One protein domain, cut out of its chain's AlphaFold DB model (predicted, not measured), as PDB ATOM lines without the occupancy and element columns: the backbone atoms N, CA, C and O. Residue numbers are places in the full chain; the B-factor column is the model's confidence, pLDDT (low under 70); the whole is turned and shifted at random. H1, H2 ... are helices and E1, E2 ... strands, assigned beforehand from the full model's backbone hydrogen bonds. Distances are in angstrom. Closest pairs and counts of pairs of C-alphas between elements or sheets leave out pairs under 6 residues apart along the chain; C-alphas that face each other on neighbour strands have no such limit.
ATOM      1  N   THR A  69     154.897 136.201 116.375       95.62
ATOM      2  CA  THR A  69     154.160 136.280 115.115       95.62
ATOM      3  C   THR A  69     153.969 137.736 114.710       95.62
ATOM      4  O   THR A  69     154.104 138.646 115.531       95.62
ATOM      5  N   ALA A  70     153.647 137.975 113.439       93.62
ATOM      6  CA  ALA A  70     153.447 139.322 112.906       93.62
ATOM      7  C   ALA A  70     152.303 140.085 113.608       93.62
ATOM      8  O   ALA A  70     152.337 141.311 113.694       93.62
ATOM      9  N   ASP A  71     151.315 139.368 114.156       92.38
ATOM     10  CA  ASP A  71     150.218 139.923 114.963       92.38
ATOM     11  C   ASP A  71     150.570 140.088 116.459       92.38
ATOM     12  O   ASP A  71     149.725 140.487 117.259       92.38
ATOM     13  N   GLY A  72     151.818 139.809 116.849       92.69
ATOM     14  CA  GLY A  72     152.340 140.014 118.201       92.69
ATOM     15  C   GLY A  72     152.110 138.862 119.180       92.69
ATOM     16  O   GLY A  72     152.512 138.991 120.339       92.69
ATOM     17  N   ARG A  73     151.506 137.753 118.739       95.12
ATOM     18  CA  ARG A  73     151.310 136.531 119.536       95.12
ATOM     19  C   ARG A  73     152.567 135.652 119.547       95.12
ATOM     20  O   ARG A  73     153.577 135.956 118.917       95.12
ATOM     21  N   TRP A  74     152.498 134.543 120.283       96.56
ATOM     22  CA  TRP A  74     153.564 133.547 120.371       96.56
ATOM     23  C   TRP A  74     153.156 132.231 119.718       96.56
ATOM     24  O   TRP A  74     152.067 131.712 119.978       96.56
ATOM     25  N   ALA A  75     154.047 131.659 118.910       96.50
ATOM     26  CA  ALA A  75     153.828 130.371 118.265       96.50
ATOM     27  C   ALA A  75     155.118 129.550 118.137       96.50
ATOM     28  O   ALA A  75     156.217 130.097 118.072       96.50
ATOM     29  N   THR A  76     154.977 128.226 118.041       94.56
ATOM     30  CA  THR A  76     156.069 127.325 117.637       94.56
ATOM     31  C   THR A  76     155.904 126.924 116.169       94.56
ATOM     32  O   THR A  76     154.808 126.511 115.771       94.56
ATOM     33  N   PRO A  77     156.964 126.989 115.347       94.38
ATOM     34  CA  PRO A  77     156.999 126.334 114.048       94.38
ATOM     35  C   PRO A  77     156.804 124.822 114.162       94.38
ATOM     36  O   PRO A  77     157.264 124.196 115.123       94.38
ATOM     37  N   VAL A  78     156.180 124.217 113.150       91.50
ATOM     38  CA  VAL A  78     156.031 122.754 113.082       91.50
ATOM     39  C   VAL A  78     157.393 122.103 112.856       91.50
ATOM     40  O   VAL A  78     158.039 122.367 111.848       91.50
ATOM     41  N   LYS A  79     157.833 121.193 113.727       85.00
ATOM     42  CA  LYS A  79     159.065 120.405 113.522       85.00
ATOM     43  C   LYS A  79     158.716 118.916 113.479       85.00
ATOM     44  O   LYS A  79     158.343 118.387 114.520       85.00
ATOM     45  N   PRO A  80     158.877 118.198 112.348       83.62
ATOM     46  CA  PRO A  80     158.362 116.829 112.201       83.62
ATOM     47  C   PRO A  80     158.769 115.861 113.318       83.62
ATOM     48  O   PRO A  80     157.934 115.128 113.837       83.62
ATOM     49  N   LYS A  81     160.045 115.885 113.724       78.94
ATOM     50  CA  LYS A  81     160.549 115.035 114.810       78.94
ATOM     51  C   LYS A  81     159.975 115.430 116.175       78.94
ATOM     52  O   LYS A  81     159.677 114.555 116.979       78.94
ATOM     53  N   ALA A  82     159.813 116.728 116.426       78.69
ATOM     54  CA  ALA A  82     159.212 117.219 117.661       78.69
ATOM     55  C   ALA A  82     157.720 116.866 117.726       78.69
ATOM     56  O   ALA A  82     157.257 116.423 118.768       78.69
ATOM     57  N   GLU A  83     156.988 116.977 116.612       82.12
ATOM     58  CA  GLU A  83     155.563 116.628 116.561       82.12
ATOM     59  C   GLU A  83     155.325 115.182 117.007       82.12
ATOM     60  O   GLU A  83     154.426 114.945 117.801       82.12
ATOM     61  N   GLN A  84     156.166 114.233 116.581       79.94
ATOM     62  CA  GLN A  84     156.061 112.833 117.014       79.94
ATOM     63  C   GLN A  84     156.342 112.656 118.510       79.94
ATOM     64  O   GLN A  84     155.616 111.944 119.196       79.94
ATOM     65  N   ILE A  85     157.390 113.308 119.023       76.69
ATOM     66  CA  ILE A  85     157.776 113.224 120.442       76.69
ATOM     67  C   ILE A  85     156.667 113.786 121.339       76.69
ATOM     68  O   ILE A  85     156.370 113.218 122.388       76.69
ATOM     69  N   TYR A  86     156.035 114.872 120.900       74.31
ATOM     70  CA  TYR A  86     154.966 115.554 121.625       74.31
ATOM     71  C   TYR A  86     153.557 115.066 121.261       74.31
ATOM     72  O   TYR A  86     152.590 115.626 121.765       74.31
ATOM     73  N   GLN A  87     153.429 114.052 120.393       81.75
ATOM     74  CA  GLN A  87     152.146 113.545 119.875       81.75
ATOM     75  C   GLN A  87     151.257 114.645 119.254       81.75
ATOM     76  O   GLN A  87     150.028 114.577 119.271       81.75
ATOM     77  N   LEU A  88     151.884 115.693 118.712       83.25
ATOM     78  CA  LEU A  88     151.206 116.837 118.101       83.25
ATOM     79  C   LEU A  88     150.780 116.574 116.657       83.25
ATOM     80  O   LEU A  88     149.943 117.305 116.129       83.25
ATOM     81  N   ASP A  89     151.307 115.527 116.026       81.50
ATOM     82  CA  ASP A  89     150.980 115.134 114.655       81.50
ATOM     83  C   ASP A  89     149.490 114.799 114.460       81.50
ATOM     84  O   ASP A  89     148.980 114.882 113.343       81.50
ATOM     85  N   GLN A  90     148.782 114.494 115.552       83.50
ATOM     86  CA  GLN A  90     147.332 114.273 115.591       83.50
ATOM     87  C   GLN A  90     146.508 115.564 115.494       83.50
ATOM     88  O   GLN A  90     145.317 115.527 115.186       83.50
ATOM     89  N   TYR A  91     147.126 116.712 115.758       88.31
ATOM     90  CA  TYR A  91     146.472 118.012 115.759       88.31
ATOM     91  C   TYR A  91     146.821 118.758 114.469       88.31
ATOM     92  O   TYR A  91     147.931 118.659 113.957       88.31
ATOM     93  N   THR A  92     145.923 119.573 113.921       89.62
ATOM     94  CA  THR A  92     146.218 120.315 112.679       89.62
ATOM     95  C   THR A  92     146.950 121.624 112.996       89.62
ATOM     96  O   THR A  92     146.443 122.399 113.807       89.62
ATOM     97  N   PRO A  93     148.138 121.897 112.424       93.62
ATOM     98  CA  PRO A  93     148.798 123.189 112.592       93.62
ATOM     99  C   PRO A  93     148.089 124.276 111.778       93.62
ATOM    100  O   PRO A  93     147.448 123.998 110.764       93.62
ATOM    101  N   SER A  94     148.239 125.528 112.199       94.25
ATOM    102  CA  SER A  94     147.682 126.688 111.499       94.25
ATOM    103  C   SER A  94     148.720 127.334 110.591       94.25
ATOM    104  O   SER A  94     149.922 127.252 110.852       94.25
ATOM    105  N   LYS A  95     148.250 128.021 109.546       95.88
ATOM    106  CA  LYS A  95     149.089 128.967 108.809       95.88
ATOM    107  C   LYS A  95     149.380 130.150 109.722       95.88
ATOM    108  O   LYS A  95     148.447 130.750 110.252       95.88
ATOM    109  N   ILE A  96     150.658 130.444 109.921       95.44
ATOM    110  CA  ILE A  96     151.115 131.493 110.830       95.44
ATOM    111  C   ILE A  96     152.135 132.346 110.092       95.44
ATOM    112  O   ILE A  96     153.090 131.828 109.515       95.44
ATOM    113  N   GLU A  97     151.920 133.656 110.128       94.38
ATOM    114  CA  GLU A  97     152.912 134.632 109.700       94.38
ATOM    115  C   GLU A  97     153.811 134.932 110.896       94.38
ATOM    116  O   GLU A  97     153.427 135.633 111.835       94.38
ATOM    117  N   PHE A  98     154.994 134.323 110.898       94.12
ATOM    118  CA  PHE A  98     156.014 134.610 111.896       94.12
ATOM    119  C   PHE A  98     156.646 135.979 111.633       94.12
ATOM    120  O   PHE A  98     156.652 136.463 110.498       94.12
ATOM    121  N   ASP A  99     157.169 136.607 112.685       92.44
ATOM    122  CA  ASP A  99     157.974 137.818 112.538       92.44
ATOM    123  C   ASP A  99     159.134 137.564 111.554       92.44
ATOM    124  O   ASP A  99     159.703 136.472 111.518       92.44
ATOM    125  N   GLN A 100     159.491 138.562 110.739       78.94
ATOM    126  CA  GLN A 100     160.501 138.410 109.680       78.94
ATOM    127  C   GLN A 100     161.887 138.017 110.214       78.94
ATOM    128  O   GLN A 100     162.697 137.444 109.481       78.94
ATOM    129  N   SER A 101     162.166 138.294 111.490       84.00
ATOM    130  CA  SER A 101     163.389 137.850 112.163       84.00
ATOM    131  C   SER A 101     163.448 136.333 112.379       84.00
ATOM    132  O   SER A 101     164.535 135.784 112.555       84.00
ATOM    133  N   VAL A 102     162.317 135.626 112.301       88.75
ATOM    134  CA  VAL A 102     162.230 134.182 112.541       88.75
ATOM    135  C   VAL A 102     162.622 133.423 111.277       88.75
ATOM    136  O   VAL A 102     161.806 133.136 110.403       88.75
ATOM    137  N   ASN A 103     163.900 133.076 111.180       91.25
ATOM    138  CA  ASN A 103     164.427 132.240 110.109       91.25
ATOM    139  C   ASN A 103     165.551 131.336 110.626       91.25
ATOM    140  O   ASN A 103     166.265 131.684 111.565       91.25
ATOM    141  N   PHE A 104     165.689 130.161 110.014       89.25
ATOM    142  CA  PHE A 104     166.757 129.216 110.326       89.25
ATOM    143  C   PHE A 104     167.784 129.227 109.198       89.25
ATOM    144  O   PHE A 104     167.485 128.781 108.088       89.25
ATOM    145  N   GLU A 105     168.982 129.730 109.492       89.62
ATOM    146  CA  GLU A 105     170.102 129.744 108.549       89.62
ATOM    147  C   GLU A 105     170.506 128.310 108.174       89.62
ATOM    148  O   GLU A 105     170.673 127.428 109.027       89.62
ATOM    149  N   LEU A 106     170.657 128.077 106.877       87.06
ATOM    150  CA  LEU A 106     171.152 126.844 106.284       87.06
ATOM    151  C   LEU A 106     172.580 127.091 105.797       87.06
ATOM    152  O   LEU A 106     172.929 128.191 105.382       87.06
ATOM    153  N   SER A 107     173.423 126.061 105.832       85.75
ATOM    154  CA  SER A 107     174.794 126.202 105.334       85.75
ATOM    155  C   SER A 107     174.809 126.558 103.838       85.75
ATOM    156  O   SER A 107     174.025 126.027 103.046       85.75
ATOM    157  N   ASN A 108     175.731 127.441 103.449       78.81
ATOM    158  CA  ASN A 108     175.928 127.843 102.054       78.81
ATOM    159  C   ASN A 108     176.551 126.723 101.202       78.81
ATOM    160  O   ASN A 108     176.390 126.721  99.986       78.81
ATOM    161  N   ASP A 109     177.190 125.739 101.840       84.88
ATOM    162  CA  ASP A 109     177.925 124.655 101.175       84.88
ATOM    163  C   ASP A 109     177.100 123.363 101.030       84.88
ATOM    164  O   ASP A 109     177.648 122.274 100.842       84.88
ATOM    165  N   LEU A 110     175.771 123.445 101.158       82.00
ATOM    166  CA  LEU A 110     174.904 122.270 101.065       82.00
ATOM    167  C   LEU A 110     174.777 121.779  99.620       82.00
ATOM    168  O   LEU A 110     174.387 122.517  98.715       82.00
ATOM    169  N   SER A 111     175.022 120.487  99.415       86.44
ATOM    170  CA  SER A 111     174.717 119.811  98.157       86.44
ATOM    171  C   SER A 111     173.204 119.744  97.917       86.44
ATOM    172  O   SER A 111     172.394 119.806  98.845       86.44
ATOM    173  N   GLN A 112     172.801 119.541  96.660       84.75
ATOM    174  CA  GLN A 112     171.385 119.370  96.307       84.75
ATOM    175  C   GLN A 112     170.729 118.199  97.059       84.75
ATOM    176  O   GLN A 112     169.572 118.290  97.466       84.75
ATOM    177  N   GLU A 113     171.479 117.124  97.308       88.56
ATOM    178  CA  GLU A 113     171.000 115.991  98.102       88.56
ATOM    179  C   GLU A 113     170.766 116.385  99.567       88.56
ATOM    180  O   GLU A 113     169.732 116.044 100.143       88.56
ATOM    181  N   GLN A 114     171.676 117.159 100.165       88.56
ATOM    182  CA  GLN A 114     171.521 117.642 101.539       88.56
ATOM    183  C   GLN A 114     170.328 118.596 101.674       88.56
ATOM    184  O   GLN A 114     169.566 118.495 102.636       88.56
ATOM    185  N   ILE A 115     170.105 119.469 100.687       84.69
ATOM    186  CA  ILE A 115     168.918 120.334 100.634       84.69
ATOM    187  C   ILE A 115     167.641 119.487 100.561       84.69
ATOM    188  O   ILE A 115     166.688 119.742 101.301       84.69
ATOM    189  N   ALA A 116     167.619 118.444  99.725       86.56
ATOM    190  CA  ALA A 116     166.479 117.534  99.631       86.56
ATOM    191  C   ALA A 116     166.221 116.784 100.952       86.56
ATOM    192  O   ALA A 116     165.069 116.636 101.367       86.56
ATOM    193  N   GLN A 117     167.273 116.359 101.659       89.06
ATOM    194  CA  GLN A 117     167.144 115.735 102.980       89.06
ATOM    195  C   GLN A 117     166.604 116.714 104.028       89.06
ATOM    196  O   GLN A 117     165.706 116.351 104.792       89.06
ATOM    197  N   LEU A 118     167.079 117.963 104.039       87.69
ATOM    198  CA  LEU A 118     166.543 119.002 104.921       87.69
ATOM    199  C   LEU A 118     165.057 119.226 104.655       87.69
ATOM    200  O   LEU A 118     164.271 119.171 105.598       87.69
ATOM    201  N   ARG A 119     164.661 119.368 103.388       87.38
ATOM    202  CA  ARG A 119     163.250 119.475 102.992       87.38
ATOM    203  C   ARG A 119     162.441 118.256 103.411       87.38
ATOM    204  O   ARG A 119     161.289 118.380 103.782       87.38
ATOM    205  N   LYS A 120     163.008 117.057 103.404       86.81
ATOM    206  CA  LYS A 120     162.245 115.866 103.785       86.81
ATOM    207  C   LYS A 120     162.069 115.723 105.297       86.81
ATOM    208  O   LYS A 120     160.990 115.348 105.750       86.81
ATOM    209  N   TYR A 121     163.119 115.994 106.071       84.56
ATOM    210  CA  TYR A 121     163.185 115.573 107.475       84.56
ATOM    211  C   TYR A 121     163.162 116.721 108.486       84.56
ATOM    212  O   TYR A 121     162.684 116.521 109.603       84.56
ATOM    213  N   LYS A 122     163.661 117.907 108.120       87.31
ATOM    214  CA  LYS A 122     163.833 119.031 109.055       87.31
ATOM    215  C   LYS A 122     162.907 120.205 108.751       87.31
ATOM    216  O   LYS A 122     162.213 120.674 109.646       87.31
ATOM    217  N   PHE A 123     162.842 120.609 107.486       91.69
ATOM    218  CA  PHE A 123     162.080 121.756 107.000       91.69
ATOM    219  C   PHE A 123     161.172 121.390 105.809       91.69
ATOM    220  O   PHE A 123     161.415 121.852 104.694       91.69
ATOM    221  N   PRO A 124     160.138 120.545 105.996       91.75
ATOM    222  CA  PRO A 124     159.181 120.236 104.934       91.75
ATOM    223  C   PRO A 124     158.549 121.458 104.302       91.75
ATOM    224  O   PRO A 124     158.058 122.320 105.018       91.75
ATOM    225  N   GLU A 125     158.468 121.466 102.968       90.69
ATOM    226  CA  GLU A 125     157.886 122.562 102.175       90.69
ATOM    227  C   GLU A 125     156.430 122.868 102.567       90.69
ATOM    228  O   GLU A 125     155.962 123.994 102.450       90.69
ATOM    229  N   LYS A 126     155.711 121.877 103.111       91.75
ATOM    230  CA  LYS A 126     154.366 122.079 103.674       91.75
ATOM    231  C   LYS A 126     154.333 122.965 104.928       91.75
ATOM    232  O   LYS A 126     153.261 123.426 105.299       91.75
ATOM    233  N   TYR A 127     155.463 123.145 105.608       94.06
ATOM    234  CA  TYR A 127     155.587 123.874 106.875       94.06
ATOM    235  C   TYR A 127     156.616 125.007 106.831       94.06
ATOM    236  O   TYR A 127     156.561 125.899 107.678       94.06
ATOM    237  N   TYR A 128     157.518 124.986 105.851       94.50
ATOM    238  CA  TYR A 128     158.591 125.954 105.682       94.50
ATOM    239  C   TYR A 128     158.715 126.383 104.228       94.50
ATOM    240  O   TYR A 128     158.626 125.564 103.318       94.50
ATOM    241  N   ASP A 129     159.013 127.657 104.030       91.69
ATOM    242  CA  ASP A 129     159.490 128.203 102.770       91.69
ATOM    243  C   ASP A 129     161.021 128.291 102.825       91.69
ATOM    244  O   ASP A 129     161.574 128.896 103.743       91.69
ATOM    245  N   ILE A 130     161.722 127.645 101.887       88.50
ATOM    246  CA  ILE A 130     163.192 127.666 101.844       88.50
ATOM    247  C   ILE A 130     163.647 128.575 100.710       88.50
ATOM    248  O   ILE A 130     163.514 128.215  99.538       88.50
ATOM    249  N   LYS A 131     164.230 129.720 101.067       85.88
ATOM    250  CA  LYS A 131     164.726 130.745 100.138       85.88
ATOM    251  C   LYS A 131     166.011 131.349 100.676       85.88
ATOM    252  O   LYS A 131     166.156 131.474 101.883       85.88
ATOM    253  N   ASP A 132     166.937 131.694  99.785       84.31
ATOM    254  CA  ASP A 132     168.180 132.400 100.129       84.31
ATOM    255  C   ASP A 132     168.943 131.774 101.310       84.31
ATOM    256  O   ASP A 132     169.352 132.461 102.240       84.31
ATOM    257  N   HIS A 133     169.090 130.443 101.292       84.88
ATOM    258  CA  HIS A 133     169.730 129.663 102.362       84.88
ATOM    259  C   HIS A 133     169.076 129.807 103.745       84.88
ATOM    260  O   HIS A 133     169.691 129.499 104.755       84.88
ATOM    261  N   LYS A 134     167.802 130.191 103.805       90.69
ATOM    262  CA  LYS A 134     167.017 130.286 105.037       90.69
ATOM    263  C   LYS A 134     165.794 129.394 104.946       90.69
ATOM    264  O   LYS A 134     165.135 129.336 103.910       90.69
ATOM    265  N   ALA A 135     165.466 128.718 106.042       92.38
ATOM    266  CA  ALA A 135     164.158 128.102 106.226       92.38
ATOM    267  C   ALA A 135     163.264 129.051 107.031       92.38
ATOM    268  O   ALA A 135     163.544 129.354 108.193       92.38
ATOM    269  N   ILE A 136     162.191 129.513 106.401       93.38
ATOM    270  CA  ILE A 136     161.221 130.450 106.961       93.38
ATOM    271  C   ILE A 136     159.968 129.650 107.329       93.38
ATOM    272  O   ILE A 136     159.388 129.000 106.457       93.38
ATOM    273  N   PRO A 137     159.536 129.630 108.596       94.94
ATOM    274  CA  PRO A 137     158.341 128.898 108.985       94.94
ATOM    275  C   PRO A 137     157.076 129.572 108.439       94.94
ATOM    276  O   PRO A 137     156.911 130.783 108.545       94.94
ATOM    277  N   ILE A 138     156.165 128.773 107.880       94.94
ATOM    278  CA  ILE A 138     154.860 129.231 107.354       94.94
ATOM    279  C   ILE A 138     153.668 128.552 108.046       94.94
ATOM    280  O   ILE A 138     152.515 128.932 107.839       94.94
ATOM    281  N   MET A 139     153.942 127.535 108.866       95.50
ATOM    282  CA  MET A 139     152.951 126.804 109.651       95.50
ATOM    283  C   MET A 139     153.456 126.605 111.078       95.50
ATOM    284  O   MET A 139     154.641 126.347 111.307       95.50
ATOM    285  N   GLY A 140     152.541 126.658 112.038       95.38
ATOM    286  CA  GLY A 140     152.864 126.496 113.448       95.38
ATOM    287  C   GLY A 140     151.638 126.292 114.324       95.38
ATOM    288  O   GLY A 140     150.529 126.046 113.843       95.38
ATOM    289  N   ARG A 141     151.850 126.409 115.632       95.38
ATOM    290  CA  ARG A 141     150.789 126.390 116.645       95.38
ATOM    291  C   ARG A 141     150.997 127.531 117.616       95.38
ATOM    292  O   ARG A 141     152.116 127.733 118.085       95.38
ATOM    293  N   TYR A 142     149.920 128.240 117.918       96.00
ATOM    294  CA  TYR A 142     149.947 129.281 118.930       96.00
ATOM    295  C   TYR A 142     150.104 128.685 120.329       96.00
ATOM    296  O   TYR A 142     149.659 127.564 120.592       96.00
TER     297      TYR A 142
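Overview. This is residues 69 to 142 of the 159 residues of an uncharacterized protein of Chryseobacterium sp. CH21 (UniProt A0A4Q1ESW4). Two small two-stranded sheets join end to end: hairpin E2-E3, whose E3 runs on into E4, which pairs with E1. H1 and H2 lie to one side, while unnamed residues 86 to 111 pass beside E4 and E3, pairing briefly with each. The 74 printed residues include E1, H1, H2, E2, E3 and E4 in order, under half in these elements; the class is mixed, both sheets antiparallel. It is compact, radius of gyration of the C-alphas 12.6 A, spanning 34 by 27 by 15 A.

Along the chain. E2 is residues 128 to 131, E3 134 to 137, E4 139 to 142, E1 74 to 77, H1 80 to 85, and H2 112 to 121, 14.4 A long. C-alpha 74 is at (153.564, 133.547, 120.371), C-alpha 142 at (149.947, 129.281, 118.930).

Arrangement. In antiparallel hairpin E2-E3, N 129 and O 136 are 2.8 A apart, within hydrogen-bond range. E3 runs on into E4 at 49 degrees. In antiparallel E1 and E4, N 76 and O 141 are within range at 2.9 A. H2 and E2 are near each other. H1 and H2 are close but not clearly touching; their closest C-alphas, Pro 80 and Tyr 121, are 6.9 A apart. Every O i to N i+4 pair in H1 and H2 is within range.

Size, cuts and confidence. The farthest C-alphas, Gly 72 and Glu 113, are 36.5 A apart. The printed part has no cut; the H1 to H2 link is long. No printed residue is under 70 in pLDDT.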